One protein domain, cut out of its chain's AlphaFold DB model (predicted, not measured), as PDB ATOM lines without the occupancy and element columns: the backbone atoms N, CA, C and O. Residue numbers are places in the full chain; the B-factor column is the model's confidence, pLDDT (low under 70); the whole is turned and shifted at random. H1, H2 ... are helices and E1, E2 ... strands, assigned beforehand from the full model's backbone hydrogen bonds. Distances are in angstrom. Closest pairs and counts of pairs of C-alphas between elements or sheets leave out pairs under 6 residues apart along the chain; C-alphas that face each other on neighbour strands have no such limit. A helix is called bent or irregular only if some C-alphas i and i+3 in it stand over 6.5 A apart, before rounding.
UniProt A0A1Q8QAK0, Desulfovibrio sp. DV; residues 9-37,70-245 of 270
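What this domain is: This is residues 9 to 37 and 70 to 245 of the 270 residues of a protein of Desulfovibrio sp. DV (UniProt A0A1Q8QAK0). A strongly twisted six-strand sheet has a row of three helices, H5, H6 and H7, running side by side along it, with H6 over one face. H3 stands beyond the starts of the parallel strands E3 to E6, H8 and H9 lie beyond their far ends, and residues 70 to 77 of H2 stick out. The printed part has 205 residues and runs E1 E2 H1 H2 H3 E3 H4 H5 E4 H6 E5 H7 E6 H8 H9; the mixed sheet has the order E1 E2 E3 E4 E5 E6. The class is mixed, helices and strands; the whole is compact, with a radius of gyration of the C-alphas of 18.2 A and spans of 51 by 42 by 33 A.

How they stand to each other: E1, residues 9 to 12, and E2, residues 15 to 19, form an antiparallel hairpin; N 10 and O 17, 2.8 A apart, are within hydrogen-bond range. H1, residues 23 to 26, and H2, residues 70 to 81, only graze the sheet. H3, residues 85 to 99, grazes it too, only just, with 5 pairs of C-alphas within 10 A. E3, residues 111 to 114, and E2 meet only at a point, C-alphas 17 and 113, 5.2 A. H4, residues 128 to 131, touches no helix. H5, residues 146 to 159, grazes the sheet and touches H3 about perpendicular at 82 degrees, closest C-alphas Arg 87 and Tyr 159, 4.8 A. E4, residues 162 to 165, is parallel to E3, with N 114 and O 164 at 2.9 A. H6, residues 176 to 186, touches H5 at a shallow tilt of 24 degrees, the same way, closest C-alphas Ala 146 and Met 180, 6.1 A. E5, residues 190 to 195, is parallel to E4, with N 165 and O 192 at 2.8 A; H6 runs along it at 11 degrees on the local plane, at a height over the sheet of 9.7 A. H7, residues 204 to 210, is close to H6 but not clearly touching, C-alphas Leu 178 and Ile 208 at 6.8 A. E6, residues 215 to 218, is parallel to E5, with N 195 and O 217 at 2.9 A. E3 H4 H5 E4, E4 H6 E5 and E5 H7 E6 are strand-helix-strand units, parallel neighbours joined through helices, each crossover right-handed. H8, residues 225 to 231, touches H9, residues 237 to 240, closest C-alphas Phe 225 and Ala 237, 5.3 A. Every O i to N i+4 pair is within hydrogen-bond range in H2, H3, H6 and H7, against 8 of 10 in H5 and 2 of 3 in H8; H1, H4 and H9 are too short for one.

Where its parts are: E1 begins at C-alpha 9 (169.941, 185.527, 299.655), and H9 ends at C-alpha 240 (196.751, 166.021, 297.010). H3 is 21.0 A long, H5 20.0 A, E5 16.6 A, H2 16.3 A and H6 15.5 A. H5 is irregular, with C-alphas 155 and 158 8.2 A apart; H4 only just, with C-alphas 128 and 131 6.8 A apart.

The domain as a whole: The C-alphas of Val 104 and Pro 245, 57.0 A apart, are the two farthest. Residues 38 to 69 are not printed; the gap from C-alpha 37 to 70 is 40.1 A. Long links are H3 to E3, E3 to H4 and H4 to H5. Mean pLDDT of the printed part is 77.4; 51 residues are under 70, among them 9 to 37, 70 to 78 and 240 to 245.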
ATOM      1  N   ALA A   9     170.384 186.324 300.794       40.28
ATOM      2  CA  ALA A   9     169.941 185.527 299.655       40.28
ATOM      3  C   ALA A   9     170.095 186.329 298.358       40.28
ATOM      4  O   ALA A   9     169.681 187.481 298.272       40.28
ATOM      5  N   VAL A  10     170.672 185.717 297.332       41.16
ATOM      6  CA  VAL A  10     171.098 186.379 296.101       41.16
ATOM      7  C   VAL A  10     170.696 185.535 294.896       41.16
ATOM      8  O   VAL A  10     171.182 184.422 294.728       41.16
ATOM      9  N   GLY A  11     169.829 186.036 294.027       37.03
ATOM     10  CA  GLY A  11     169.469 185.387 292.771       37.03
ATOM     11  C   GLY A  11     170.481 185.666 291.652       37.03
ATOM     12  O   GLY A  11     170.749 186.817 291.308       37.03
ATOM     13  N   ARG A  12     170.974 184.609 290.998       34.03
ATOM     14  CA  ARG A  12     171.501 184.671 289.620       34.03
ATOM     15  C   ARG A  12     170.595 183.804 288.745       34.03
ATOM     16  O   ARG A  12     169.923 182.922 289.264       34.03
ATOM     17  N   GLN A  13     170.548 184.055 287.436       32.78
ATOM     18  CA  GLN A  13     169.782 183.240 286.478       32.78
ATOM     19  C   GLN A  13     169.897 181.734 286.802       32.78
ATOM     20  O   GLN A  13     170.966 181.156 286.629       32.78
ATOM     21  N   GLY A  14     168.808 181.132 287.302       34.50
ATOM     22  CA  GLY A  14     168.722 179.701 287.624       34.50
ATOM     23  C   GLY A  14     169.151 179.253 289.035       34.50
ATOM     24  O   GLY A  14     169.242 178.051 289.253       34.50
ATOM     25  N   GLY A  15     169.408 180.139 290.007       36.03
ATOM     26  CA  GLY A  15     169.714 179.699 291.379       36.03
ATOM     27  C   GLY A  15     169.829 180.810 292.428       36.03
ATOM     28  O   GLY A  15     170.007 181.982 292.093       36.03
ATOM     29  N   PHE A  16     169.746 180.424 293.706       42.22
ATOM     30  CA  PHE A  16     169.929 181.317 294.854       42.22
ATOM     31  C   PHE A  16     171.268 181.021 295.545       42.22
ATOM     32  O   PHE A  16     171.611 179.866 295.804       42.22
ATOM     33  N   TYR A  17     172.022 182.064 295.866       40.19
ATOM     34  CA  TYR A  17     173.240 182.017 296.665       40.19
ATOM     35  C   TYR A  17     172.918 182.581 298.036       40.19
ATOM     36  O   TYR A  17     172.272 183.620 298.128       40.19
ATOM     37  N   PHE A  18     173.377 181.925 299.091       44.50
ATOM     38  CA  PHE A  18     173.293 182.472 300.434       44.50
ATOM     39  C   PHE A  18     174.715 182.838 300.843       44.50
ATOM     40  O   PHE A  18     175.586 181.974 300.935       44.50
ATOM     41  N   CYS A  19     174.979 184.135 300.981       40.59
ATOM     42  CA  CYS A  19     176.282 184.658 301.372       40.59
ATOM     43  C   CYS A  19     176.186 185.269 302.768       40.59
ATOM     44  O   CYS A  19     175.201 185.930 303.092       40.59
ATOM     45  N   LEU A  20     177.226 185.063 303.576       34.56
ATOM     46  CA  LEU A  20     177.294 185.537 304.959       34.56
ATOM     47  C   LEU A  20     177.627 187.037 305.083       34.56
ATOM     48  O   LEU A  20     177.849 187.506 306.194       34.56
ATOM     49  N   THR A  21     177.731 187.796 303.980       37.00
ATOM     50  CA  THR A  21     178.150 189.211 304.049       37.00
ATOM     51  C   THR A  21     177.525 190.151 303.016       37.00
ATOM     52  O   THR A  21     177.320 189.731 301.870       37.00
ATOM     53  N   PRO A  22     177.399 191.455 303.353       37.41
ATOM     54  CA  PRO A  22     176.948 192.526 302.454       37.41
ATOM     55  C   PRO A  22     177.760 192.687 301.158       37.41
ATOM     56  O   PRO A  22     177.232 193.174 300.160       37.41
ATOM     57  N   ALA A  23     179.019 192.236 301.125       37.91
ATOM     58  CA  ALA A  23     179.904 192.335 299.956       37.91
ATOM     59  C   ALA A  23     179.401 191.573 298.711       37.91
ATOM     60  O   ALA A  23     179.835 191.844 297.597       37.91
ATOM     61  N   ALA A  24     178.451 190.643 298.862       38.75
ATOM     62  CA  ALA A  24     177.804 190.017 297.712       38.75
ATOM     63  C   ALA A  24     176.967 191.023 296.897       38.75
ATOM     64  O   ALA A  24     176.840 190.860 295.689       38.75
ATOM     65  N   ALA A  25     176.428 192.077 297.523       34.81
ATOM     66  CA  ALA A  25     175.603 193.081 296.852       34.81
ATOM     67  C   ALA A  25     176.409 194.026 295.942       34.81
ATOM     68  O   ALA A  25     175.896 194.454 294.908       34.81
ATOM     69  N   SER A  26     177.679 194.306 296.265       36.75
ATOM     70  CA  SER A  26     178.536 195.196 295.463       36.75
ATOM     71  C   SER A  26     179.040 194.558 294.161       36.75
ATOM     72  O   SER A  26     179.471 195.269 293.260       36.75
ATOM     73  N   GLN A  27     178.921 193.235 294.008       34.44
ATOM     74  CA  GLN A  27     179.333 192.495 292.806       34.44
ATOM     75  C   GLN A  27     178.230 192.389 291.727       34.44
ATOM     76  O   GLN A  27     178.276 191.503 290.873       34.44
ATOM     77  N   GLY A  28     177.211 193.261 291.752       30.91
ATOM     78  CA  GLY A  28     176.153 193.300 290.725       30.91
ATOM     79  C   GLY A  28     175.148 192.141 290.805       30.91
ATOM     80  O   GLY A  28     174.506 191.770 289.821       30.91
ATOM     81  N   LEU A  29     175.019 191.541 291.982       38.56
ATOM     82  CA  LEU A  29     174.216 190.356 292.230       38.56
ATOM     83  C   LEU A  29     172.841 190.739 292.821       38.56
ATOM     84  O   LEU A  29     172.752 191.453 293.817       38.56
ATOM     85  N   LYS A  30     171.739 190.273 292.211       38.66
ATOM     86  CA  LYS A  30     170.368 190.638 292.624       38.66
ATOM     87  C   LYS A  30     170.006 189.950 293.944       38.66
ATOM     88  O   LYS A  30     169.898 188.733 293.972       38.66
ATOM     89  N   MET A  31     169.786 190.694 295.026       44.12
ATOM     90  CA  MET A  31     169.293 190.120 296.288       44.12
ATOM     91  C   MET A  31     167.860 189.571 296.132       44.12
ATOM     92  O   MET A  31     167.022 190.173 295.460       44.12
ATOM     93  N   ALA A  32     167.568 188.429 296.754       45.56
ATOM     94  CA  ALA A  32     166.231 187.853 296.877       45.56
ATOM     95  C   ALA A  32     165.546 188.408 298.137       45.56
ATOM     96  O   ALA A  32     165.250 187.675 299.076       45.56
ATOM     97  N   ASP A  33     165.306 189.722 298.138       39.59
ATOM     98  CA  ASP A  33     164.834 190.509 299.292       39.59
ATOM     99  C   ASP A  33     163.541 189.947 299.939       39.59
ATOM    100  O   ASP A  33     163.342 190.047 301.150       39.59
ATOM    101  N   HIS A  34     162.706 189.247 299.159       44.88
ATOM    102  CA  HIS A  34     161.487 188.569 299.620       44.88
ATOM    103  C   HIS A  34     161.740 187.354 300.533       44.88
ATOM    104  O   HIS A  34     160.875 187.027 301.340       44.88
ATOM    105  N   LEU A  35     162.904 186.700 300.450       43.28
ATOM    106  CA  LEU A  35     163.286 185.615 301.365       43.28
ATOM    107  C   LEU A  35     163.747 186.144 302.732       43.28
ATOM    108  O   LEU A  35     163.792 185.385 303.696       43.28
ATOM    109  N   LEU A  36     164.078 187.437 302.817       44.16
ATOM    110  CA  LEU A  36     164.595 188.100 304.018       44.16
ATOM    111  C   LEU A  36     163.589 189.079 304.646       44.16
ATOM    112  O   LEU A  36     163.913 189.744 305.623       44.16
ATOM    113  N   GLY A  37     162.374 189.184 304.096       40.22
ATOM    114  CA  GLY A  37     161.326 190.073 304.608       40.22
ATOM    115  C   GLY A  37     161.534 191.564 304.314       40.22
ATOM    116  O   GLY A  37     160.844 192.396 304.899       40.22
ATOM    117  N   LYS A  70     177.033 163.427 278.684       59.75
ATOM    118  CA  LYS A  70     177.580 162.925 279.958       59.75
ATOM    119  C   LYS A  70     177.356 163.919 281.100       59.75
ATOM    120  O   LYS A  70     176.923 163.515 282.174       59.75
ATOM    121  N   ILE A  71     177.616 165.207 280.872       55.81
ATOM    122  CA  ILE A  71     177.383 166.276 281.853       55.81
ATOM    123  C   ILE A  71     175.892 166.356 282.201       55.81
ATOM    124  O   ILE A  71     175.528 166.317 283.376       55.81
ATOM    125  N   LEU A  72     175.022 166.384 281.190       61.72
ATOM    126  CA  LEU A  72     173.576 166.454 281.364       61.72
ATOM    127  C   LEU A  72     173.039 165.223 282.099       61.72
ATOM    128  O   LEU A  72     172.268 165.379 283.038       61.72
ATOM    129  N   LYS A  73     173.497 164.016 281.746       64.56
ATOM    130  CA  LYS A  73     173.130 162.764 282.420       64.56
ATOM    131  C   LYS A  73     173.513 162.789 283.898       64.56
ATOM    132  O   LYS A  73     172.707 162.385 284.724       64.56
ATOM    133  N   ARG A  74     174.694 163.306 284.250       59.34
ATOM    134  CA  ARG A  74     175.138 163.427 285.652       59.34
ATOM    135  C   ARG A  74     174.278 164.405 286.445       59.34
ATOM    136  O   ARG A  74     173.861 164.092 287.555       59.34
ATOM    137  N   HIS A  75     173.987 165.571 285.871       61.25
ATOM    138  CA  HIS A  75     173.089 166.536 286.505       61.25
ATOM    139  C   HIS A  75     171.663 165.988 286.623       61.25
ATOM    140  O   HIS A  75     171.045 166.141 287.672       61.25
ATOM    141  N   ALA A  76     171.170 165.293 285.598       68.88
ATOM    142  CA  ALA A  76     169.864 164.650 285.607       68.88
ATOM    143  C   ALA A  76     169.786 163.521 286.643       68.88
ATOM    144  O   ALA A  76     168.804 163.445 287.367       68.88
ATOM    145  N   GLN A  77     170.819 162.686 286.778       69.06
ATOM    146  CA  GLN A  77     170.848 161.585 287.744       69.06
ATOM    147  C   GLN A  77     170.779 162.094 289.190       69.06
ATOM    148  O   GLN A  77     169.983 161.577 289.970       69.06
ATOM    149  N   ALA A  78     171.531 163.148 289.524       63.62
ATOM    150  CA  ALA A  78     171.434 163.801 290.832       63.62
ATOM    151  C   ALA A  78     170.029 164.391 291.073       63.62
ATOM    152  O   ALA A  78     169.465 164.268 292.158       63.62
ATOM    153  N   PHE A  79     169.416 164.985 290.043       73.31
ATOM    154  CA  PHE A  79     168.052 165.512 290.136       73.31
ATOM    155  C   PHE A  79     166.994 164.421 290.318       73.31
ATOM    156  O   PHE A  79     166.093 164.583 291.135       73.31
ATOM    157  N   VAL A  80     167.103 163.311 289.587       81.94
ATOM    158  CA  VAL A  80     166.166 162.182 289.677       81.94
ATOM    159  C   VAL A  80     166.281 161.499 291.037       81.94
ATOM    160  O   VAL A  80     165.260 161.238 291.668       81.94
ATOM    161  N   ARG A  81     167.504 161.278 291.533       85.94
ATOM    162  CA  ARG A  81     167.761 160.621 292.825       85.94
ATOM    163  C   ARG A  81     167.093 161.336 294.002       85.94
ATOM    164  O   ARG A  81     166.600 160.689 294.920       85.94
ATOM    165  N   HIS A  82     167.070 162.664 293.966       91.69
ATOM    166  CA  HIS A  82     166.534 163.498 295.043       91.69
ATOM    167  C   HIS A  82     165.140 164.059 294.736       91.69
ATOM    168  O   HIS A  82     164.671 164.963 295.433       91.69
ATOM    169  N   ALA A  83     164.460 163.556 293.704       91.56
ATOM    170  CA  ALA A  83     163.146 164.043 293.319       91.56
ATOM    171  C   ALA A  83     162.070 163.647 294.340       91.56
ATOM    172  O   ALA A  83     161.885 162.484 294.678       91.56
ATOM    173  N   THR A  84     161.306 164.640 294.789       93.88
ATOM    174  CA  THR A  84     160.035 164.453 295.499       93.88
ATOM    175  C   THR A  84     158.973 165.289 294.795       93.88
ATOM    176  O   THR A  84     159.310 166.271 294.130       93.88
ATOM    177  N   LEU A  85     157.687 164.963 294.954       94.50
ATOM    178  CA  LEU A  85     156.601 165.756 294.352       94.50
ATOM    179  C   LEU A  85     156.702 167.240 294.735       94.50
ATOM    180  O   LEU A  85     156.564 168.120 293.888       94.50
ATOM    181  N   LYS A  86     157.043 167.517 295.999       94.56
ATOM    182  CA  LYS A  86     157.243 168.878 296.508       94.56
ATOM    183  C   LYS A  86     158.416 169.589 295.826       94.56
ATOM    184  O   LYS A  86     158.282 170.750 295.438       94.56
ATOM    185  N   ARG A  87     159.542 168.898 295.628       94.25
ATOM    186  CA  ARG A  87     160.728 169.437 294.942       94.25
ATOM    187  C   ARG A  87     160.491 169.648 293.451       94.25
ATOM    188  O   ARG A  87     160.863 170.694 292.931       94.25
ATOM    189  N   LEU A  88     159.821 168.711 292.778       93.31
ATOM    190  CA  LEU A  88     159.446 168.823 291.365       93.31
ATOM    191  C   LEU A  88     158.476 169.988 291.137       93.31
ATOM    192  O   LEU A  88     158.674 170.786 290.224       93.31
ATOM    193  N   TRP A  89     157.479 170.145 292.012       93.44
ATOM    194  CA  TRP A  89     156.573 171.290 291.965       93.44
ATOM    195  C   TRP A  89     157.308 172.612 292.200       93.44
ATOM    196  O   TRP A  89     157.096 173.591 291.483       93.44
ATOM    197  N   ASN A  90     158.219 172.651 293.176       89.38
ATOM    198  CA  ASN A  90     159.040 173.831 293.414       89.38
ATOM    199  C   ASN A  90     159.949 174.167 292.223       89.38
ATOM    200  O   ASN A  90     160.034 175.332 291.839       89.38
ATOM    201  N   PHE A  91     160.573 173.158 291.612       86.25
ATOM    202  CA  PHE A  91     161.375 173.301 290.400       86.25
ATOM    203  C   PHE A  91     160.549 173.878 289.249       86.25
ATOM    204  O   PHE A  91     160.960 174.861 288.638       86.25
ATOM    205  N   PHE A  92     159.343 173.354 289.016       87.00
ATOM    206  CA  PHE A  92     158.429 173.898 288.015       87.00
ATOM    207  C   PHE A  92     158.098 175.374 288.277       87.00
ATOM    208  O   PHE A  92     158.231 176.205 287.375       87.00
ATOM    209  N   LYS A  93     157.734 175.736 289.518       81.94
ATOM    210  CA  LYS A  93     157.481 177.140 289.884       81.94
ATOM    211  C   LYS A  93     158.711 178.019 289.635       81.94
ATOM    212  O   LYS A  93     158.567 179.109 289.083       81.94
ATOM    213  N   ALA A  94     159.900 177.548 290.009       76.12
ATOM    214  CA  ALA A  94     161.151 178.283 289.846       76.12
ATOM    215  C   ALA A  94     161.512 178.500 288.367       76.12
ATOM    216  O   ALA A  94     161.840 179.621 287.974       76.12
ATOM    217  N   GLU A  95     161.381 177.473 287.526       79.50
ATOM    218  CA  GLU A  95     161.643 177.580 286.089       79.50
ATOM    219  C   GLU A  95     160.605 178.449 285.378       79.50
ATOM    220  O   GLU A  95     160.970 179.295 284.560       79.50
ATOM    221  N   ARG A  96     159.326 178.344 285.754       82.44
ATOM    222  CA  ARG A  96     158.285 179.271 285.292       82.44
ATOM    223  C   ARG A  96     158.647 180.715 285.644       82.44
ATOM    224  O   ARG A  96     158.601 181.580 284.772       82.44
ATOM    225  N   ASN A  97     159.058 180.979 286.887       73.94
ATOM    226  CA  ASN A  97     159.457 182.319 287.322       73.94
ATOM    227  C   ASN A  97     160.683 182.836 286.544       73.94
ATOM    228  O   ASN A  97     160.712 184.012 286.174       73.94
ATOM    229  N   ARG A  98     161.660 181.966 286.239       76.56
ATOM    230  CA  ARG A  98     162.839 182.293 285.417       76.56
ATOM    231  C   ARG A  98     162.457 182.645 283.980       76.56
ATOM    232  O   ARG A  98     162.928 183.658 283.464       76.56
ATOM    233  N   LEU A  99     161.614 181.831 283.342       72.75
ATOM    234  CA  LEU A  99     161.172 182.031 281.957       72.75
ATOM    235  C   LEU A  99     160.324 183.298 281.810       72.75
ATOM    236  O   LEU A  99     160.537 184.081 280.888       72.75
ATOM    237  N   GLN A 100     159.420 183.539 282.760       76.50
ATOM    238  CA  GLN A 100     158.568 184.730 282.805       76.50
ATOM    239  C   GLN A 100     159.284 185.971 283.359       76.50
ATOM    240  O   GLN A 100     158.692 187.044 283.409       76.50
ATOM    241  N   LYS A 101     160.547 185.834 283.792       73.88
ATOM    242  CA  LYS A 101     161.363 186.909 284.384       73.88
ATOM    243  C   LYS A 101     160.642 187.654 285.514       73.88
ATOM    244  O   LYS A 101     160.744 188.874 285.627       73.88
ATOM    245  N   ARG A 102     159.906 186.918 286.351       63.75
ATOM    246  CA  ARG A 102     159.108 187.516 287.428       63.75
ATOM    247  C   ARG A 102     160.026 188.176 288.468       63.75
ATOM    248  O   ARG A 102     160.984 187.540 288.907       63.75
ATOM    249  N   PRO A 103     159.741 189.421 288.889       66.88
ATOM    250  CA  PRO A 103     160.540 190.107 289.905       66.88
ATOM    251  C   PRO A 103     160.239 189.618 291.331       66.88
ATOM    252  O   PRO A 103     161.099 189.704 292.203       66.88
ATOM    253  N   VAL A 104     159.035 189.087 291.563       74.19
ATOM    254  CA  VAL A 104     158.600 188.502 292.839       74.19
ATOM    255  C   VAL A 104     158.365 187.011 292.625       74.19
ATOM    256  O   VAL A 104     157.612 186.625 291.727       74.19
ATOM    257  N   LEU A 105     159.039 186.183 293.424       77.50
ATOM    258  CA  LEU A 105     159.070 184.733 293.254       77.50
ATOM    259  C   LEU A 105     158.142 184.056 294.265       77.50
ATOM    260  O   LEU A 105     158.121 184.406 295.439       77.50
ATOM    261  N   ASP A 106     157.409 183.049 293.800       79.94
ATOM    262  CA  ASP A 106     156.556 182.164 294.611       79.94
ATOM    263  C   ASP A 106     157.159 180.750 294.758       79.94
ATOM    264  O   ASP A 106     156.480 179.771 295.092       79.94
ATOM    265  N   SER A 107     158.457 180.637 294.480       80.50
ATOM    266  CA  SER A 107     159.265 179.420 294.535       80.50
ATOM    267  C   SER A 107     160.403 179.577 295.536       80.50
ATOM    268  O   SER A 107     161.000 180.648 295.626       80.50
ATOM    269  N   MET A 108     160.765 178.485 296.198       85.50
ATOM    270  CA  MET A 108     161.971 178.383 297.017       85.50
ATOM    271  C   MET A 108     163.181 177.984 296.158       85.50
ATOM    272  O   MET A 108     163.005 177.471 295.046       85.50
ATOM    273  N   PRO A 109     164.421 178.175 296.641       81.56
ATOM    274  CA  PRO A 109     165.593 177.576 296.011       81.56
ATOM    275  C   PRO A 109     165.447 176.067 295.834       81.56
ATOM    276  O   PRO A 109     164.918 175.384 296.706       81.56
ATOM    277  N   TYR A 110     165.948 175.559 294.707       82.88
ATOM    278  CA  TYR A 110     166.060 174.122 294.435       82.88
ATOM    279  C   TYR A 110     167.525 173.642 294.356       82.88
ATOM    280  O   TYR A 110     167.797 172.451 294.496       82.88
ATOM    281  N   ILE A 111     168.479 174.568 294.198       84.50
ATOM    282  CA  ILE A 111     169.918 174.371 294.419       84.50
ATOM    283  C   ILE A 111     170.389 175.490 295.339       84.50
ATOM    284  O   ILE A 111     170.037 176.655 295.132       84.50
ATOM    285  N   LEU A 112     171.209 175.132 296.320       87.25
ATOM    286  CA  LEU A 112     171.771 176.053 297.295       87.25
ATOM    287  C   LEU A 112     173.303 176.044 297.216       87.25
ATOM    288  O   LEU A 112     173.913 174.985 297.105       87.25
ATOM    289  N   LYS A 113     173.947 177.212 297.276       88.44
ATOM    290  CA  LYS A 113     175.400 177.320 297.470       88.44
ATOM    291  C   LYS A 113     175.682 177.894 298.853       88.44
ATOM    292  O   LYS A 113     175.163 178.962 299.170       88.44
ATOM    293  N   ILE A 114     176.500 177.189 299.631       89.00
ATOM    294  CA  ILE A 114     176.915 177.563 300.986       89.00
ATOM    295  C   ILE A 114     178.437 177.583 301.032       89.00
ATOM    296  O   ILE A 114     179.103 176.644 300.607       89.00
ATOM    297  N   GLU A 115     178.991 178.653 301.581       89.06
ATOM    298  CA  GLU A 115     180.403 178.712 301.933       89.06
ATOM    299  C   GLU A 115     180.545 178.395 303.425       89.06
ATOM    300  O   GLU A 115     180.182 179.214 304.267       89.06
ATOM    301  N   THR A 116     181.031 177.193 303.754       90.44
ATOM    302  CA  THR A 116     181.198 176.754 305.152       90.44
ATOM    303  C   THR A 116     182.316 177.505 305.863       90.44
ATOM    304  O   THR A 116     182.245 177.746 307.062       90.44
ATOM    305  N   THR A 117     183.344 177.923 305.131       90.94
ATOM    306  CA  THR A 117     184.394 178.810 305.622       90.94
ATOM    307  C   THR A 117     185.042 179.554 304.459       90.94
ATOM    308  O   THR A 117     185.060 179.064 303.328       90.94
ATOM    309  N   ASN A 118     185.593 180.733 304.740       89.25
ATOM    310  CA  ASN A 118     186.512 181.446 303.850       89.25
ATOM    311  C   ASN A 118     187.982 181.354 304.308       89.25
ATOM    312  O   ASN A 118     188.846 182.045 303.766       89.25
ATOM    313  N   ILE A 119     188.279 180.511 305.298       90.69
ATOM    314  CA  ILE A 119     189.636 180.211 305.761       90.69
ATOM    315  C   ILE A 119     190.192 179.071 304.903       90.69
ATOM    316  O   ILE A 119     189.469 178.150 304.521       90.69
ATOM    317  N   CYS A 120     191.475 179.143 304.562       91.50
ATOM    318  CA  CYS A 120     192.148 178.136 303.750       91.50
ATOM    319  C   CYS A 120     193.587 177.943 304.230       91.50
ATOM    320  O   CYS A 120     194.246 178.899 304.635       91.50
ATOM    321  N   ASN A 121     194.075 176.711 304.134       91.06
ATOM    322  CA  ASN A 121     195.470 176.336 304.356       91.06
ATOM    323  C   ASN A 121     196.398 176.724 303.187       91.06
ATOM    324  O   ASN A 121     197.615 176.686 303.345       91.06
ATOM    325  N   LEU A 122     195.844 177.101 302.027       89.69
ATOM    326  CA  LEU A 122     196.596 177.477 300.825       89.69
ATOM    327  C   LEU A 122     196.471 178.964 300.478       89.69
ATOM    328  O   LEU A 122     195.474 179.627 300.781       89.69
ATOM    329  N   ARG A 123     197.470 179.458 299.739       89.00
ATOM    330  CA  ARG A 123     197.611 180.847 299.275       89.00
ATOM    331  C   ARG A 123     197.678 180.931 297.749       89.00
ATOM    332  O   ARG A 123     198.632 181.446 297.167       89.00
ATOM    333  N   CYS A 124     196.692 180.348 297.070       85.69
ATOM    334  CA  CYS A 124     196.749 180.217 295.615       85.69
ATOM    335  C   CYS A 124     196.944 181.576 294.915       85.69
ATOM    336  O   CYS A 124     196.389 182.578 295.353       85.69
ATOM    337  N   ALA A 125     197.708 181.612 293.822       83.38
ATOM    338  CA  ALA A 125     198.060 182.849 293.110       83.38
ATOM    339  C   ALA A 125     196.840 183.602 292.540       83.38
ATOM    340  O   ALA A 125     196.869 184.814 292.383       83.38
ATOM    341  N   TYR A 126     195.758 182.876 292.252       80.31
ATOM    342  CA  TYR A 126     194.478 183.412 291.774       80.31
ATOM    343  C   TYR A 126     193.448 183.589 292.901       80.31
ATOM    344  O   TYR A 126     192.288 183.905 292.642       80.31
ATOM    345  N   CYS A 127     193.830 183.311 294.151       80.44
ATOM    346  CA  CYS A 127     192.943 183.509 295.283       80.44
ATOM    347  C   CYS A 127     192.877 184.995 295.636       80.44
ATOM    348  O   CYS A 127     193.880 185.701 295.568       80.44
ATOM    349  N   TYR A 128     191.699 185.443 296.063       70.25
ATOM    350  CA  TYR A 128     191.480 186.813 296.506       70.25
ATOM    351  C   TYR A 128     192.484 187.189 297.606       70.25
ATOM    352  O   TYR A 128     192.630 186.470 298.601       70.25
ATOM    353  N   ASP A 129     193.190 188.293 297.365       66.62
ATOM    354  CA  ASP A 129     194.053 189.013 298.303       66.62
ATOM    355  C   ASP A 129     195.140 188.197 299.021       66.62
ATOM    356  O   ASP A 129     195.549 188.536 300.129       66.62
ATOM    357  N   ASP A 130     195.613 187.100 298.421       71.81
ATOM    358  CA  ASP A 130     196.696 186.254 298.959       71.81
ATOM    359  C   ASP A 130     196.506 185.803 300.425       71.81
ATOM    360  O   ASP A 130     197.455 185.588 301.191       71.81
ATOM    361  N   ARG A 131     195.243 185.688 300.851       80.19
ATOM    362  CA  ARG A 131     194.873 185.394 302.243       80.19
ATOM    363  C   ARG A 131     195.419 186.401 303.266       80.19
ATOM    364  O   ARG A 131     195.626 186.039 304.425       80.19
ATOM    365  N   ARG A 132     195.647 187.659 302.874       84.06
ATOM    366  CA  ARG A 132     195.998 188.735 303.815       84.06
ATOM    367  C   ARG A 132     194.870 188.964 304.825       84.06
ATOM    368  O   ARG A 132     193.722 188.578 304.583       84.06
ATOM    369  N   ALA A 133     195.190 189.647 305.922       83.94
ATOM    370  CA  ALA A 133     194.185 190.112 306.871       83.94
ATOM    371  C   ALA A 133     193.156 191.032 306.169       83.94
ATOM    372  O   ALA A 133     193.564 191.889 305.377       83.94
ATOM    373  N   PRO A 134     191.846 190.866 306.424       83.00
ATOM    374  CA  PRO A 134     190.822 191.734 305.850       83.00
ATOM    375  C   PRO A 134     191.015 193.183 306.309       83.00
ATOM    376  O   PRO A 134     191.282 193.427 307.488       83.00
ATOM    377  N   LEU A 135     190.886 194.136 305.385       83.88
ATOM    378  CA  LEU A 135     190.932 195.568 305.692       83.88
ATOM    379  C   LEU A 135     189.583 196.051 306.262       83.88
ATOM    380  O   LEU A 135     188.562 195.377 306.086       83.88
ATOM    381  N   PRO A 136     189.531 197.224 306.923       82.56
ATOM    382  CA  PRO A 136     188.266 197.819 307.345       82.56
ATOM    383  C   PRO A 136     187.277 197.941 306.175       82.56
ATOM    384  O   PRO A 136     187.597 198.517 305.139       82.56
ATOM    385  N   GLY A 137     186.074 197.388 306.343       79.56
ATOM    386  CA  GLY A 137     185.034 197.352 305.306       79.56
ATOM    387  C   GLY A 137     185.015 196.081 304.448       79.56
ATOM    388  O   GLY A 137     184.055 195.867 303.707       79.56
ATOM    389  N   GLU A 138     186.008 195.200 304.574       81.00
ATOM    390  CA  GLU A 138     186.025 193.906 303.891       81.00
ATOM    391  C   GLU A 138     185.395 192.783 304.721       81.00
ATOM    392  O   GLU A 138     185.186 192.886 305.931       81.00
ATOM    393  N   ARG A 139     185.091 191.665 304.055       80.12
ATOM    394  CA  ARG A 139     184.534 190.477 304.704       80.12
ATOM    395  C   ARG A 139     185.565 189.857 305.664       80.12
ATOM    396  O   ARG A 139     186.621 189.431 305.196       80.12
ATOM    397  N   PRO A 140     185.243 189.692 306.963       84.88
ATOM    398  CA  PRO A 140     186.135 189.013 307.892       84.88
ATOM    399  C   PRO A 140     186.270 187.521 307.559       84.88
ATOM    400  O   PRO A 140     185.379 186.909 306.953       84.88
ATOM    401  N   TYR A 141     187.375 186.913 307.994       86.75
ATOM    402  CA  TYR A 141     187.503 185.459 307.985       86.75
ATOM    403  C   TYR A 141     186.625 184.826 309.059       86.75
ATOM    404  O   TYR A 141     186.492 185.346 310.164       86.75
ATOM    405  N   GLY A 142     186.034 183.684 308.733       88.75
ATOM    406  CA  GLY A 142     185.138 182.977 309.621       88.75
ATOM    407  C   GLY A 142     184.793 181.581 309.129       88.75
ATOM    408  O   GLY A 142     185.137 181.144 308.024       88.75
ATOM    409  N   ARG A 143     184.081 180.872 309.994       90.62
ATOM    410  CA  ARG A 143     183.545 179.542 309.734       90.62
ATOM    411  C   ARG A 143     182.101 179.483 310.212       90.62
ATOM    412  O   ARG A 143     181.760 180.082 311.229       90.62
ATOM    413  N   MET A 144     181.275 178.788 309.451       88.94
ATOM    414  CA  MET A 144     179.891 178.489 309.783       88.94
ATOM    415  C   MET A 144     179.857 177.406 310.863       88.94
ATOM    416  O   MET A 144     180.612 176.436 310.787       88.94
ATOM    417  N   THR A 145     178.984 177.553 311.855       90.62
ATOM    418  CA  THR A 145     178.740 176.496 312.847       90.62
ATOM    419  C   THR A 145     177.747 175.465 312.312       90.62
ATOM    420  O   THR A 145     176.931 175.767 311.435       90.62
ATOM    421  N   ALA A 146     177.774 174.246 312.856       91.50
ATOM    422  CA  ALA A 146     176.809 173.206 312.495       91.50
ATOM    423  C   ALA A 146     175.358 173.673 312.719       91.50
ATOM    424  O   ALA A 146     174.511 173.474 311.851       91.50
ATOM    425  N   ASP A 147     175.078 174.392 313.808       90.94
ATOM    426  CA  ASP A 147     173.736 174.912 314.107       90.94
ATOM    427  C   ASP A 147     173.244 175.942 313.084       90.94
ATOM    428  O   ASP A 147     172.077 175.920 312.683       90.94
ATOM    429  N   GLN A 148     174.130 176.825 312.611       90.12
ATOM    430  CA  GLN A 148     173.798 177.769 311.541       90.12
ATOM    431  C   GLN A 148     173.437 177.026 310.255       90.12
ATOM    432  O   GLN A 148     172.431 177.347 309.620       90.12
ATOM    433  N   PHE A 149     174.224 176.008 309.898       94.12
ATOM    434  CA  PHE A 149     173.944 175.164 308.743       94.12
ATOM    435  C   PHE A 149     172.593 174.453 308.889       94.12
ATOM    436  O   PHE A 149     171.750 174.556 307.997       94.12
ATOM    437  N   ARG A 150     172.343 173.798 310.031       93.25
ATOM    438  CA  ARG A 150     171.080 173.100 310.322       93.25
ATOM    439  C   ARG A 150     169.882 174.033 310.183       93.25
ATOM    440  O   ARG A 150     168.952 173.705 309.459       93.25
ATOM    441  N   SER A 151     169.956 175.232 310.758       92.06
ATOM    442  CA  SER A 151     168.899 176.248 310.669       92.06
ATOM    443  C   SER A 151     168.568 176.646 309.220       92.06
ATOM    444  O   SER A 151     167.396 176.769 308.848       92.06
ATOM    445  N   ILE A 152     169.587 176.785 308.361       90.56
ATOM    446  CA  ILE A 152     169.400 177.049 306.924       90.56
ATOM    447  C   ILE A 152     168.715 175.855 306.246       90.56
ATOM    448  O   ILE A 152     167.741 176.037 305.507       90.56
ATOM    449  N   ILE A 153     169.204 174.639 306.497       94.19
ATOM    450  CA  ILE A 153     168.669 173.426 305.874       94.19
ATOM    451  C   ILE A 153     167.245 173.130 306.354       94.19
ATOM    452  O   ILE A 153     166.411 172.745 305.545       94.19
ATOM    453  N   ASP A 154     166.907 173.380 307.612       92.31
ATOM    454  CA  ASP A 154     165.544 173.190 308.115       92.31
ATOM    455  C   ASP A 154     164.563 174.212 307.538       92.31
ATOM    456  O   ASP A 154     163.386 173.913 307.356       92.31
ATOM    457  N   SER A 155     165.050 175.399 307.168       88.00
ATOM    458  CA  SER A 155     164.213 176.446 306.576       88.00
ATOM    459  C   SER A 155     163.860 176.193 305.105       88.00
ATOM    460  O   SER A 155     162.860 176.721 304.622       88.00
ATOM    461  N   CYS A 156     164.681 175.444 304.356       89.06
ATOM    462  CA  CYS A 156     164.490 175.304 302.904       89.06
ATOM    463  C   CYS A 156     164.803 173.922 302.300       89.06
ATOM    464  O   CYS A 156     164.509 173.697 301.128       89.06
ATOM    465  N   GLY A 157     165.347 172.980 303.070       91.44
ATOM    466  CA  GLY A 157     165.886 171.701 302.593       91.44
ATOM    467  C   GLY A 157     164.864 170.767 301.948       91.44
ATOM    468  O   GLY A 157     165.199 169.997 301.047       91.44
ATOM    469  N   GLU A 158     163.589 170.887 302.317       94.56
ATOM    470  CA  GLU A 158     162.502 170.141 301.673       94.56
ATOM    471  C   GLU A 158     162.284 170.527 300.198       94.56
ATOM    472  O   GLU A 158     161.688 169.760 299.443       94.56
ATOM    473  N   TYR A 159     162.804 171.680 299.764       90.56
ATOM    474  CA  TYR A 159     162.741 172.164 298.382       90.56
ATOM    475  C   TYR A 159     164.035 171.928 297.592       90.56
ATOM    476  O   TYR A 159     164.032 172.070 296.367       90.56
ATOM    477  N   LEU A 160     165.128 171.569 298.274       91.19
ATOM    478  CA  LEU A 160     166.459 171.448 297.684       91.19
ATOM    479  C   LEU A 160     166.698 170.062 297.090       91.19
ATOM    480  O   LEU A 160     166.526 169.053 297.763       91.19
ATOM    481  N   PHE A 161     167.200 170.024 295.860       90.25
ATOM    482  CA  PHE A 161     167.809 168.823 295.286       90.25
ATOM    483  C   PHE A 161     169.279 168.709 295.676       90.25
ATOM    484  O   PHE A 161     169.775 167.607 295.890       90.25
ATOM    485  N   LYS A 162     169.984 169.849 295.734       90.44
ATOM    486  CA  LYS A 162     171.438 169.873 295.890       90.44
ATOM    487  C   LYS A 162     171.948 171.070 296.687       90.44
ATOM    488  O   LYS A 162     171.462 172.189 296.513       90.44
ATOM    489  N   ILE A 163     173.005 170.843 297.465       93.25
ATOM    490  CA  ILE A 163     173.830 171.874 298.094       93.25
ATOM    491  C   ILE A 163     175.260 171.792 297.546       93.25
ATOM    492  O   ILE A 163     175.860 170.722 297.476       93.25
ATOM    493  N   ASN A 164     175.820 172.938 297.172       92.00
ATOM    494  CA  ASN A 164     177.230 173.109 296.845       92.00
ATOM    495  C   ASN A 164     177.932 173.790 298.032       92.00
ATOM    496  O   ASN A 164     177.725 174.983 298.261       92.00
ATOM    497  N   MET A 165     178.733 173.037 298.782       92.56
ATOM    498  CA  MET A 165     179.441 173.463 299.995       92.56
ATOM    499  C   MET A 165     180.883 173.875 299.677       92.56
ATOM    500  O   MET A 165     181.838 173.178 300.018       92.56
ATOM    501  N   TYR A 166     181.050 174.973 298.943       86.81
ATOM    502  CA  TYR A 166     182.366 175.524 298.616       86.81
ATOM    503  C   TYR A 166     182.281 176.987 298.173       86.81
ATOM    504  O   TYR A 166     181.277 177.451 297.625       86.81
ATOM    505  N   GLY A 167     183.379 177.707 298.369       84.94
ATOM    506  CA  GLY A 167     183.523 179.128 298.070       84.94
ATOM    507  C   GLY A 167     184.988 179.530 298.170       84.94
ATOM    508  O   GLY A 167     185.843 178.866 297.590       84.94
ATOM    509  N   PHE A 168     185.286 180.583 298.925       83.25
ATOM    510  CA  PHE A 168     186.646 181.084 299.119       83.25
ATOM    511  C   PHE A 168     187.362 180.488 300.331       83.25
ATOM    512  O   PHE A 168     188.047 181.208 301.046       83.25
ATOM    513  N   GLY A 169     187.294 179.179 300.552       89.31
ATOM    514  CA  GLY A 169     187.965 178.504 301.669       89.31
ATOM    515  C   GLY A 169     188.226 177.031 301.382       89.31
ATOM    516  O   GLY A 169     187.920 176.558 300.289       89.31
ATOM    517  N   GLU A 170     188.790 176.325 302.360       93.25
ATOM    518  CA  GLU A 170     188.968 174.872 302.311       93.25
ATOM    519  C   GLU A 170     187.927 174.197 303.222       93.25
ATOM    520  O   GLU A 170     188.069 174.250 304.445       93.25
ATOM    521  N   PRO A 171     186.869 173.573 302.666       93.62
ATOM    522  CA  PRO A 171     185.766 173.044 303.465       93.62
ATOM    523  C   PRO A 171     186.200 171.988 304.483       93.62
ATOM    524  O   PRO A 171     185.699 171.995 305.604       93.62
ATOM    525  N   PHE A 172     187.151 171.114 304.139       95.06
ATOM    526  CA  PHE A 172     187.599 170.045 305.040       95.06
ATOM    527  C   PHE A 172     188.656 170.491 306.056       95.06
ATOM    528  O   PHE A 172     189.175 169.661 306.794       95.06
ATOM    529  N   LEU A 173     188.956 171.792 306.140       92.62
ATOM    530  CA  LEU A 173     189.828 172.333 307.184       92.62
ATOM    531  C   LEU A 173     189.217 172.184 308.585       92.62
ATOM    532  O   LEU A 173     189.943 172.115 309.574       92.62
ATOM    533  N   PHE A 174     187.886 172.128 308.663       92.56
ATOM    534  CA  PHE A 174     187.135 172.007 309.906       92.56
ATOM    535  C   PHE A 174     186.318 170.704 309.911       92.56
ATOM    536  O   PHE A 174     185.613 170.427 308.935       92.56
ATOM    537  N   PRO A 175     186.398 169.887 310.981       89.88
ATOM    538  CA  PRO A 175     185.736 168.581 311.039       89.88
ATOM    539  C   PRO A 175     184.205 168.670 310.976       89.88
ATOM    540  O   PRO A 175     183.570 167.745 310.468       89.88
ATOM    541  N   GLU A 176     183.619 169.783 311.425       92.44
ATOM    542  CA  GLU A 176     182.174 170.036 311.435       92.44
ATOM    543  C   GLU A 176     181.566 170.008 310.022       92.44
ATOM    544  O   GLU A 176     180.386 169.710 309.855       92.44
ATOM    545  N   THR A 177     182.364 170.244 308.973       94.88
ATOM    546  CA  THR A 177     181.902 170.137 307.581       94.88
ATOM    547  C   THR A 177     181.382 168.737 307.258       94.88
ATOM    548  O   THR A 177     180.411 168.608 306.517       94.88
ATOM    549  N   LEU A 178     181.983 167.682 307.816       95.56
ATOM    550  CA  LEU A 178     181.516 166.311 307.592       95.56
ATOM    551  C   LEU A 178     180.157 166.067 308.251       95.56
ATOM    552  O   LEU A 178     179.294 165.441 307.645       95.56
ATOM    553  N   GLU A 179     179.935 166.628 309.440       96.31
ATOM    554  CA  GLU A 179     178.639 166.580 310.121       96.31
ATOM    555  C   GLU A 179     177.552 167.302 309.310       96.31
ATOM    556  O   GLU A 179     176.447 166.787 309.144       96.31
ATOM    557  N   MET A 180     177.877 168.466 308.737       97.38
ATOM    558  CA  MET A 180     176.971 169.202 307.849       97.38
ATOM    559  C   MET A 180     176.610 168.392 306.592       97.38
ATOM    560  O   MET A 180     175.453 168.398 306.166       97.38
ATOM    561  N   ILE A 181     177.578 167.671 306.008       97.75
ATOM    562  CA  ILE A 181     177.336 166.786 304.860       97.75
ATOM    563  C   ILE A 181     176.386 165.649 305.251       97.75
ATOM    564  O   ILE A 181     175.405 165.427 304.536       97.75
ATOM    565  N   CYS A 182     176.629 164.975 306.383       97.56
ATOM    566  CA  CYS A 182     175.732 163.935 306.896       97.56
ATOM    567  C   CYS A 182     174.311 164.484 307.075       97.56
ATOM    568  O   CYS A 182     173.364 163.939 306.515       97.56
ATOM    569  N   TYR A 183     174.170 165.632 307.746       97.75
ATOM    570  CA  TYR A 183     172.872 166.247 308.024       97.75
ATOM    571  C   TYR A 183     172.050 166.536 306.759       97.75
ATOM    572  O   TYR A 183     170.841 166.298 306.713       97.75
ATOM    573  N   ALA A 184     172.695 167.060 305.714       97.00
ATOM    574  CA  ALA A 184     172.036 167.304 304.435       97.00
ATOM    575  C   ALA A 184     171.692 165.997 303.702       97.00
ATOM    576  O   ALA A 184     170.601 165.875 303.136       97.00
ATOM    577  N   THR A 185     172.593 165.015 303.746       95.75
ATOM    578  CA  THR A 185     172.397 163.707 303.110       95.75
ATOM    579  C   THR A 185     171.225 162.950 303.737       95.75
ATOM    580  O   THR A 185     170.399 162.410 302.999       95.75
ATOM    581  N   ASP A 186     171.078 162.994 305.064       96.44
ATOM    582  CA  ASP A 186     169.974 162.358 305.799       96.44
ATOM    583  C   ASP A 186     168.602 162.944 305.430       96.44
ATOM    584  O   ASP A 186     167.580 162.262 305.483       96.44
ATOM    585  N   LYS A 187     168.564 164.198 304.961       96.06
ATOM    586  CA  LYS A 187     167.356 164.842 304.411       96.06
ATOM    587  C   LYS A 187     167.176 164.598 302.910       96.06
ATOM    588  O   LYS A 187     166.421 165.311 302.237       96.06
ATOM    589  N   ASN A 188     167.865 163.595 302.370       95.44
ATOM    590  CA  ASN A 188     167.865 163.243 300.957       95.44
ATOM    591  C   ASN A 188     168.267 164.433 300.064       95.44
ATOM    592  O   ASN A 188     167.615 164.687 299.052       95.44
ATOM    593  N   ILE A 189     169.274 165.221 300.452       95.12
ATOM    594  CA  ILE A 189     169.795 166.338 299.649       95.12
ATOM    595  C   ILE A 189     171.180 165.958 299.127       95.12
ATOM    596  O   ILE A 189     172.052 165.581 299.905       95.12
ATOM    597  N   GLY A 190     171.405 166.091 297.819       94.00
ATOM    598  CA  GLY A 190     172.713 165.832 297.224       94.00
ATOM    599  C   GLY A 190     173.728 166.885 297.660       94.00
ATOM    600  O   GLY A 190     173.444 168.084 297.622       94.00
ATOM    601  N   VAL A 191     174.930 166.472 298.052       95.06
ATOM    602  CA  VAL A 191     175.970 167.402 298.515       95.06
ATOM    603  C   VAL A 191     177.187 167.344 297.602       95.06
ATOM    604  O   VAL A 191     177.719 166.273 297.310       95.06
ATOM    605  N   GLY A 192     177.621 168.515 297.139       93.75
ATOM    606  CA  GLY A 192     178.846 168.697 296.374       93.75
ATOM    607  C   GLY A 192     179.841 169.585 297.109       93.75
ATOM    608  O   GLY A 192     179.491 170.692 297.508       93.75
ATOM    609  N   VAL A 193     181.086 169.138 297.235       94.44
ATOM    610  CA  VAL A 193     182.182 169.895 297.856       94.44
ATOM    611  C   VAL A 193     183.306 170.067 296.842       94.44
ATOM    612  O   VAL A 193     183.611 169.141 296.096       94.44
ATOM    613  N   SER A 194     183.929 171.245 296.828       92.62
ATOM    614  CA  SER A 194     185.201 171.476 296.142       92.62
ATOM    615  C   SER A 194     186.295 171.651 297.178       92.62
ATOM    616  O   SER A 194     186.144 172.480 298.071       92.62
ATOM    617  N   SER A 195     187.369 170.877 297.061       91.94
ATOM    618  CA  SER A 195     188.462 170.854 298.032       91.94
ATOM    619  C   SER A 195     189.811 170.751 297.332       91.94
ATOM    620  O   SER A 195     189.933 170.134 296.271       91.94
ATOM    621  N   ASN A 196     190.829 171.359 297.938       90.00
ATOM    622  CA  ASN A 196     192.222 171.206 297.537       90.00
ATOM    623  C   ASN A 196     192.850 169.885 298.027       90.00
ATOM    624  O   ASN A 196     193.946 169.551 297.585       90.00
ATOM    625  N   LEU A 197     192.190 169.168 298.944       89.25
ATOM    626  CA  LEU A 197     192.641 167.934 299.607       89.25
ATOM    627  C   LEU A 197     194.080 167.959 300.166       89.25
ATOM    628  O   LEU A 197     194.670 166.913 300.409       89.25
ATOM    629  N   ASN A 198     194.648 169.135 300.425       87.62
ATOM    630  CA  ASN A 198     195.973 169.293 301.024       87.62
ATOM    631  C   ASN A 198     195.898 169.113 302.550       87.62
ATOM    632  O   ASN A 198     196.186 170.029 303.319       87.62
ATOM    633  N   HIS A 199     195.488 167.923 302.983       86.75
ATOM    634  CA  HIS A 199     195.316 167.556 304.389       86.75
ATOM    635  C   HIS A 199     196.314 166.469 304.782       86.75
ATOM    636  O   HIS A 199     196.701 165.640 303.965       86.75
ATOM    637  N   ARG A 200     196.741 166.479 306.048       83.50
ATOM    638  CA  ARG A 200     197.655 165.464 306.603       83.50
ATOM    639  C   ARG A 200     196.928 164.296 307.274       83.50
ATOM    640  O   ARG A 200     197.586 163.344 307.669       83.50
ATOM    641  N   ASP A 201     195.607 164.387 307.429       84.69
ATOM    642  CA  ASP A 201     194.772 163.343 308.032       84.69
ATOM    643  C   ASP A 201     194.578 162.180 307.035       84.69
ATOM    644  O   ASP A 201     193.877 162.362 306.033       84.69
ATOM    645  N   PRO A 202     195.170 160.993 307.282       81.88
ATOM    646  CA  PRO A 202     195.063 159.851 306.375       81.88
ATOM    647  C   PRO A 202     193.651 159.242 306.339       81.88
ATOM    648  O   PRO A 202     193.299 158.568 305.369       81.88
ATOM    649  N   ASP A 203     192.819 159.487 307.354       87.75
ATOM    650  CA  ASP A 203     191.462 158.942 307.447       87.75
ATOM    651  C   ASP A 203     190.394 159.872 306.862       87.75
ATOM    652  O   ASP A 203     189.236 159.469 306.691       87.75
ATOM    653  N   LEU A 204     190.766 161.099 306.479       87.75
ATOM    654  CA  LEU A 204     189.839 162.079 305.918       87.75
ATOM    655  C   LEU A 204     189.092 161.528 304.697       87.75
ATOM    656  O   LEU A 204     187.876 161.676 304.607       87.75
ATOM    657  N   ALA A 205     189.781 160.839 303.785       89.38
ATOM    658  CA  ALA A 205     189.153 160.263 302.594       89.38
ATOM    659  C   ALA A 205     188.048 159.254 302.952       89.38
ATOM    660  O   ALA A 205     186.959 159.293 302.373       89.38
ATOM    661  N   ARG A 206     188.285 158.394 303.954       89.00
ATOM    662  CA  ARG A 206     187.279 157.438 304.445       89.00
ATOM    663  C   ARG A 206     186.092 158.162 305.060       89.00
ATOM    664  O   ARG A 206     184.953 157.823 304.755       89.00
ATOM    665  N   ARG A 207     186.347 159.189 305.873       92.50
ATOM    666  CA  ARG A 207     185.300 160.008 306.498       92.50
ATOM    667  C   ARG A 207     184.468 160.772 305.467       92.50
ATOM    668  O   ARG A 207     183.254 160.847 305.617       92.50
ATOM    669  N   ILE A 208     185.083 161.277 304.396       93.19
ATOM    670  CA  ILE A 208     184.376 161.924 303.281       93.19
ATOM    671  C   ILE A 208     183.422 160.932 302.611       93.19
ATOM    672  O   ILE A 208     182.246 161.241 302.434       93.19
ATOM    673  N   VAL A 209     183.895 159.728 302.280       91.38
ATOM    674  CA  VAL A 209     183.042 158.689 301.682       91.38
ATOM    675  C   VAL A 209     181.915 158.289 302.643       91.38
ATOM    676  O   VAL A 209     180.755 158.223 302.236       91.38
ATOM    677  N   ALA A 210     182.235 158.089 303.924       93.00
ATOM    678  CA  ALA A 210     181.270 157.714 304.955       93.00
ATOM    679  C   ALA A 210     180.216 158.801 305.223       93.00
ATOM    680  O   ALA A 210     179.076 158.468 305.529       93.00
ATOM    681  N   SER A 211     180.559 160.085 305.045       93.94
ATOM    682  CA  SER A 211     179.625 161.208 305.231       93.94
ATOM    683  C   SER A 211     178.456 161.218 304.241       93.94
ATOM    684  O   SER A 211     177.486 161.949 304.421       93.94
ATOM    685  N   GLY A 212     178.548 160.420 303.174       91.75
ATOM    686  CA  GLY A 212     177.529 160.355 302.137       91.75
ATOM    687  C   GLY A 212     177.658 161.430 301.058       91.75
ATOM    688  O   GLY A 212     176.751 161.539 300.229       91.75
ATOM    689  N   LEU A 213     178.785 162.160 301.026       94.12
ATOM    690  CA  LEU A 213     179.106 163.137 299.988       94.12
ATOM    691  C   LEU A 213     178.891 162.545 298.589       94.12
ATOM    692  O   LEU A 213     179.458 161.511 298.235       94.12
ATOM    693  N   GLU A 214     178.095 163.227 297.769       91.44
ATOM    694  CA  GLU A 214     177.770 162.744 296.429       91.44
ATOM    695  C   GLU A 214     178.854 163.119 295.416       91.44
ATOM    696  O   GLU A 214     179.263 162.309 294.578       91.44
ATOM    697  N   VAL A 215     179.324 164.366 295.492       89.94
ATOM    698  CA  VAL A 215     180.242 164.933 294.508       89.94
ATOM    699  C   VAL A 215     181.439 165.572 295.199       89.94
ATOM    700  O   VAL A 215     181.289 166.545 295.937       89.94
ATOM    701  N   LEU A 216     182.636 165.083 294.875       91.50
ATOM    702  CA  LEU A 216     183.894 165.707 295.267       91.50
ATOM    703  C   LEU A 216     184.582 166.310 294.039       91.50
ATOM    704  O   LEU A 216     185.007 165.603 293.123       91.50
ATOM    705  N   ILE A 217     184.691 167.635 294.022       89.88
ATOM    706  CA  ILE A 217     185.484 168.383 293.051       89.88
ATOM    707  C   ILE A 217     186.885 168.540 293.641       89.88
ATOM    708  O   ILE A 217     187.091 169.263 294.615       89.88
ATOM    709  N   PHE A 218     187.855 167.860 293.044       87.06
ATOM    710  CA  PHE A 218     189.250 168.007 293.426       87.06
ATOM    711  C   PHE A 218     189.869 169.198 292.688       87.06
ATOM    712  O   PHE A 218     189.909 169.229 291.457       87.06
ATOM    713  N   SER A 219     190.305 170.206 293.446       84.81
ATOM    714  CA  SER A 219     190.935 171.412 292.905       84.81
ATOM    715  C   SER A 219     192.425 171.169 292.733       84.81
ATOM    716  O   SER A 219     193.152 171.051 293.715       84.81
ATOM    717  N   CYS A 220     192.872 171.114 291.484       80.81
ATOM    718  CA  CYS A 220     194.259 170.867 291.137       80.81
ATOM    719  C   CYS A 220     194.659 171.735 289.941       80.81
ATOM    720  O   CYS A 220     193.994 171.712 288.906       80.81
ATOM    721  N   HIS A 221     195.741 172.502 290.091       78.12
ATOM    722  CA  HIS A 221     196.201 173.475 289.093       78.12
ATOM    723  C   HIS A 221     197.608 173.164 288.562       78.12
ATOM    724  O   HIS A 221     198.353 174.060 288.177       78.12
ATOM    725  N   GLY A 222     197.971 171.883 288.524       70.88
ATOM    726  CA  GLY A 222     199.216 171.403 287.938       70.88
ATOM    727  C   GLY A 222     199.383 169.902 288.144       70.88
ATOM    728  O   GLY A 222     198.980 169.362 289.163       70.88
ATOM    729  N   VAL A 223     199.984 169.222 287.169       70.75
ATOM    730  CA  VAL A 223     200.222 167.765 287.212       70.75
ATOM    731  C   VAL A 223     201.581 167.388 287.808       70.75
ATOM    732  O   VAL A 223     201.897 166.211 287.923       70.75
ATOM    733  N   SER A 224     202.401 168.383 288.154       68.19
ATOM    734  CA  SER A 224     203.707 168.201 288.791       68.19
ATOM    735  C   SER A 224     203.794 169.059 290.045       68.19
ATOM    736  O   SER A 224     203.089 170.067 290.149       68.19
ATOM    737  N   PHE A 225     204.692 168.704 290.964       68.06
ATOM    738  CA  PHE A 225     204.963 169.513 292.151       68.06
ATOM    739  C   PHE A 225     205.333 170.953 291.782       68.06
ATOM    740  O   PHE A 225     204.779 171.898 292.336       68.06
ATOM    741  N   GLU A 226     206.203 171.123 290.786       69.25
ATOM    742  CA  GLU A 226     206.661 172.435 290.340       69.25
ATOM    743  C   GLU A 226     205.505 173.285 289.793       69.25
ATOM    744  O   GLU A 226     205.301 174.423 290.216       69.25
ATOM    745  N   THR A 227     204.703 172.732 288.881       74.62
ATOM    746  CA  THR A 227     203.594 173.479 288.269       74.62
ATOM    747  C   THR A 227     202.451 173.720 289.246       74.62
ATOM    748  O   THR A 227     201.914 174.826 289.287       74.62
ATOM    749  N   SER A 228     202.119 172.735 290.083       72.75
ATOM    750  CA  SER A 228     201.101 172.888 291.121       72.75
ATOM    751  C   SER A 228     201.536 173.907 292.174       72.75
ATOM    752  O   SER A 228     200.737 174.756 292.552       72.75
ATOM    753  N   GLY A 229     202.801 173.896 292.606       74.69
ATOM    754  CA  GLY A 229     203.336 174.814 293.617       74.69
ATOM    755  C   GLY A 229     203.330 176.285 293.187       74.69
ATOM    756  O   GLY A 229     203.108 177.162 294.022       74.69
ATOM    757  N   ARG A 230     203.481 176.564 291.881       78.69
ATOM    758  CA  ARG A 230     203.361 177.927 291.324       78.69
ATOM    759  C   ARG A 230     201.966 178.517 291.546       78.69
ATOM    760  O   ARG A 230     201.843 179.681 291.921       78.69
ATOM    761  N   PHE A 231     200.914 177.723 291.332       81.88
ATOM    762  CA  PHE A 231     199.530 178.195 291.424       81.88
ATOM    763  C   PHE A 231     198.904 177.972 292.800       81.88
ATOM    764  O   PHE A 231     198.218 178.859 293.300       81.88
ATOM    765  N   MET A 232     199.141 176.820 293.425       83.81
ATOM    766  CA  MET A 232     198.618 176.405 294.730       83.81
ATOM    767  C   MET A 232     199.691 176.567 295.815       83.81
ATOM    768  O   MET A 232     200.115 175.600 296.450       83.81
ATOM    769  N   ARG A 233     200.154 177.808 296.014       84.75
ATOM    770  CA  ARG A 233     201.235 178.125 296.963       84.75
ATOM    771  C   ARG A 233     200.893 177.661 298.383       84.75
ATOM    772  O   ARG A 233     199.780 177.878 298.869       84.75
ATOM    773  N   GLY A 234     201.877 177.048 299.038       78.81
ATOM    774  CA  GLY A 234     201.736 176.428 300.361       78.81
ATOM    775  C   GLY A 234     201.176 175.000 300.338       78.81
ATOM    776  O   GLY A 234     201.046 174.395 301.397       78.81
ATOM    777  N   GLY A 235     200.848 174.464 299.158       78.56
ATOM    778  CA  GLY A 235     200.364 173.095 298.994       78.56
ATOM    779  C   GLY A 235     201.484 172.087 298.763       78.56
ATOM    780  O   GLY A 235     202.576 172.433 298.320       78.56
ATOM    781  N   ASN A 236     201.181 170.823 299.035       74.56
ATOM    782  CA  ASN A 236     201.996 169.671 298.700       74.56
ATOM    783  C   ASN A 236     201.228 168.790 297.701       74.56
ATOM    784  O   ASN A 236     200.197 168.203 298.036       74.56
ATOM    785  N   ALA A 237     201.750 168.693 296.477       69.19
ATOM    786  CA  ALA A 237     201.149 167.881 295.425       69.19
ATOM    787  C   ALA A 237     201.033 166.399 295.828       69.19
ATOM    788  O   ALA A 237     200.022 165.780 295.518       69.19
ATOM    789  N   ASP A 238     201.984 165.855 296.588       70.12
ATOM    790  CA  ASP A 238     201.975 164.445 296.994       70.12
ATOM    791  C   ASP A 238     200.841 164.132 297.976       70.12
ATOM    792  O   ASP A 238     200.279 163.043 297.940       70.12
ATOM    793  N   LEU A 239     200.450 165.095 298.819       70.06
ATOM    794  CA  LEU A 239     199.269 164.943 299.679       70.06
ATOM    795  C   LEU A 239     197.983 164.963 298.850       70.06
ATOM    796  O   LEU A 239     197.067 164.183 299.092       70.06
ATOM    797  N   ALA A 240     197.926 165.841 297.850       64.69
ATOM    798  CA  ALA A 240     196.751 166.021 297.010       64.69
ATOM    799  C   ALA A 240     196.542 164.842 296.034       64.69
ATOM    800  O   ALA A 240     195.409 164.479 295.724       64.69
ATOM    801  N   PHE A 241     197.635 164.235 295.566       65.38
ATOM    802  CA  PHE A 241     197.646 163.112 294.627       65.38
ATOM    803  C   PHE A 241     197.921 161.756 295.283       65.38
ATOM    804  O   PHE A 241     198.136 160.794 294.545       65.38
ATOM    805  N   PHE A 242     197.930 161.692 296.623       55.09
ATOM    806  CA  PHE A 242     198.463 160.580 297.411       55.09
ATOM    807  C   PHE A 242     198.203 159.221 296.761       55.09
ATOM    808  O   PHE A 242     197.074 158.727 296.696       55.09
ATOM    809  N   GLN A 243     199.286 158.636 296.259       41.72
ATOM    810  CA  GLN A 243     199.306 157.276 295.764       41.72
ATOM    811  C   GLN A 243     199.618 156.358 296.950       41.72
ATOM    812  O   GLN A 243     200.594 156.603 297.660       41.72
ATOM    813  N   PRO A 244     198.807 155.318 297.212       37.84
ATOM    814  CA  PRO A 244     199.122 154.364 298.265       37.84
ATOM    815  C   PRO A 244     200.507 153.737 298.014       37.84
ATOM    816  O   PRO A 244     200.896 153.559 296.852       37.84
ATOM    817  N   PRO A 245     201.259 153.396 299.078       33.72
ATOM    818  CA  PRO A 245     202.582 152.794 298.941       33.72
ATOM    819  C   PRO A 245     202.494 151.535 298.065       33.72
ATOM    820  O   PRO A 245     201.723 150.623 298.359       33.72
TER     821      PRO A 245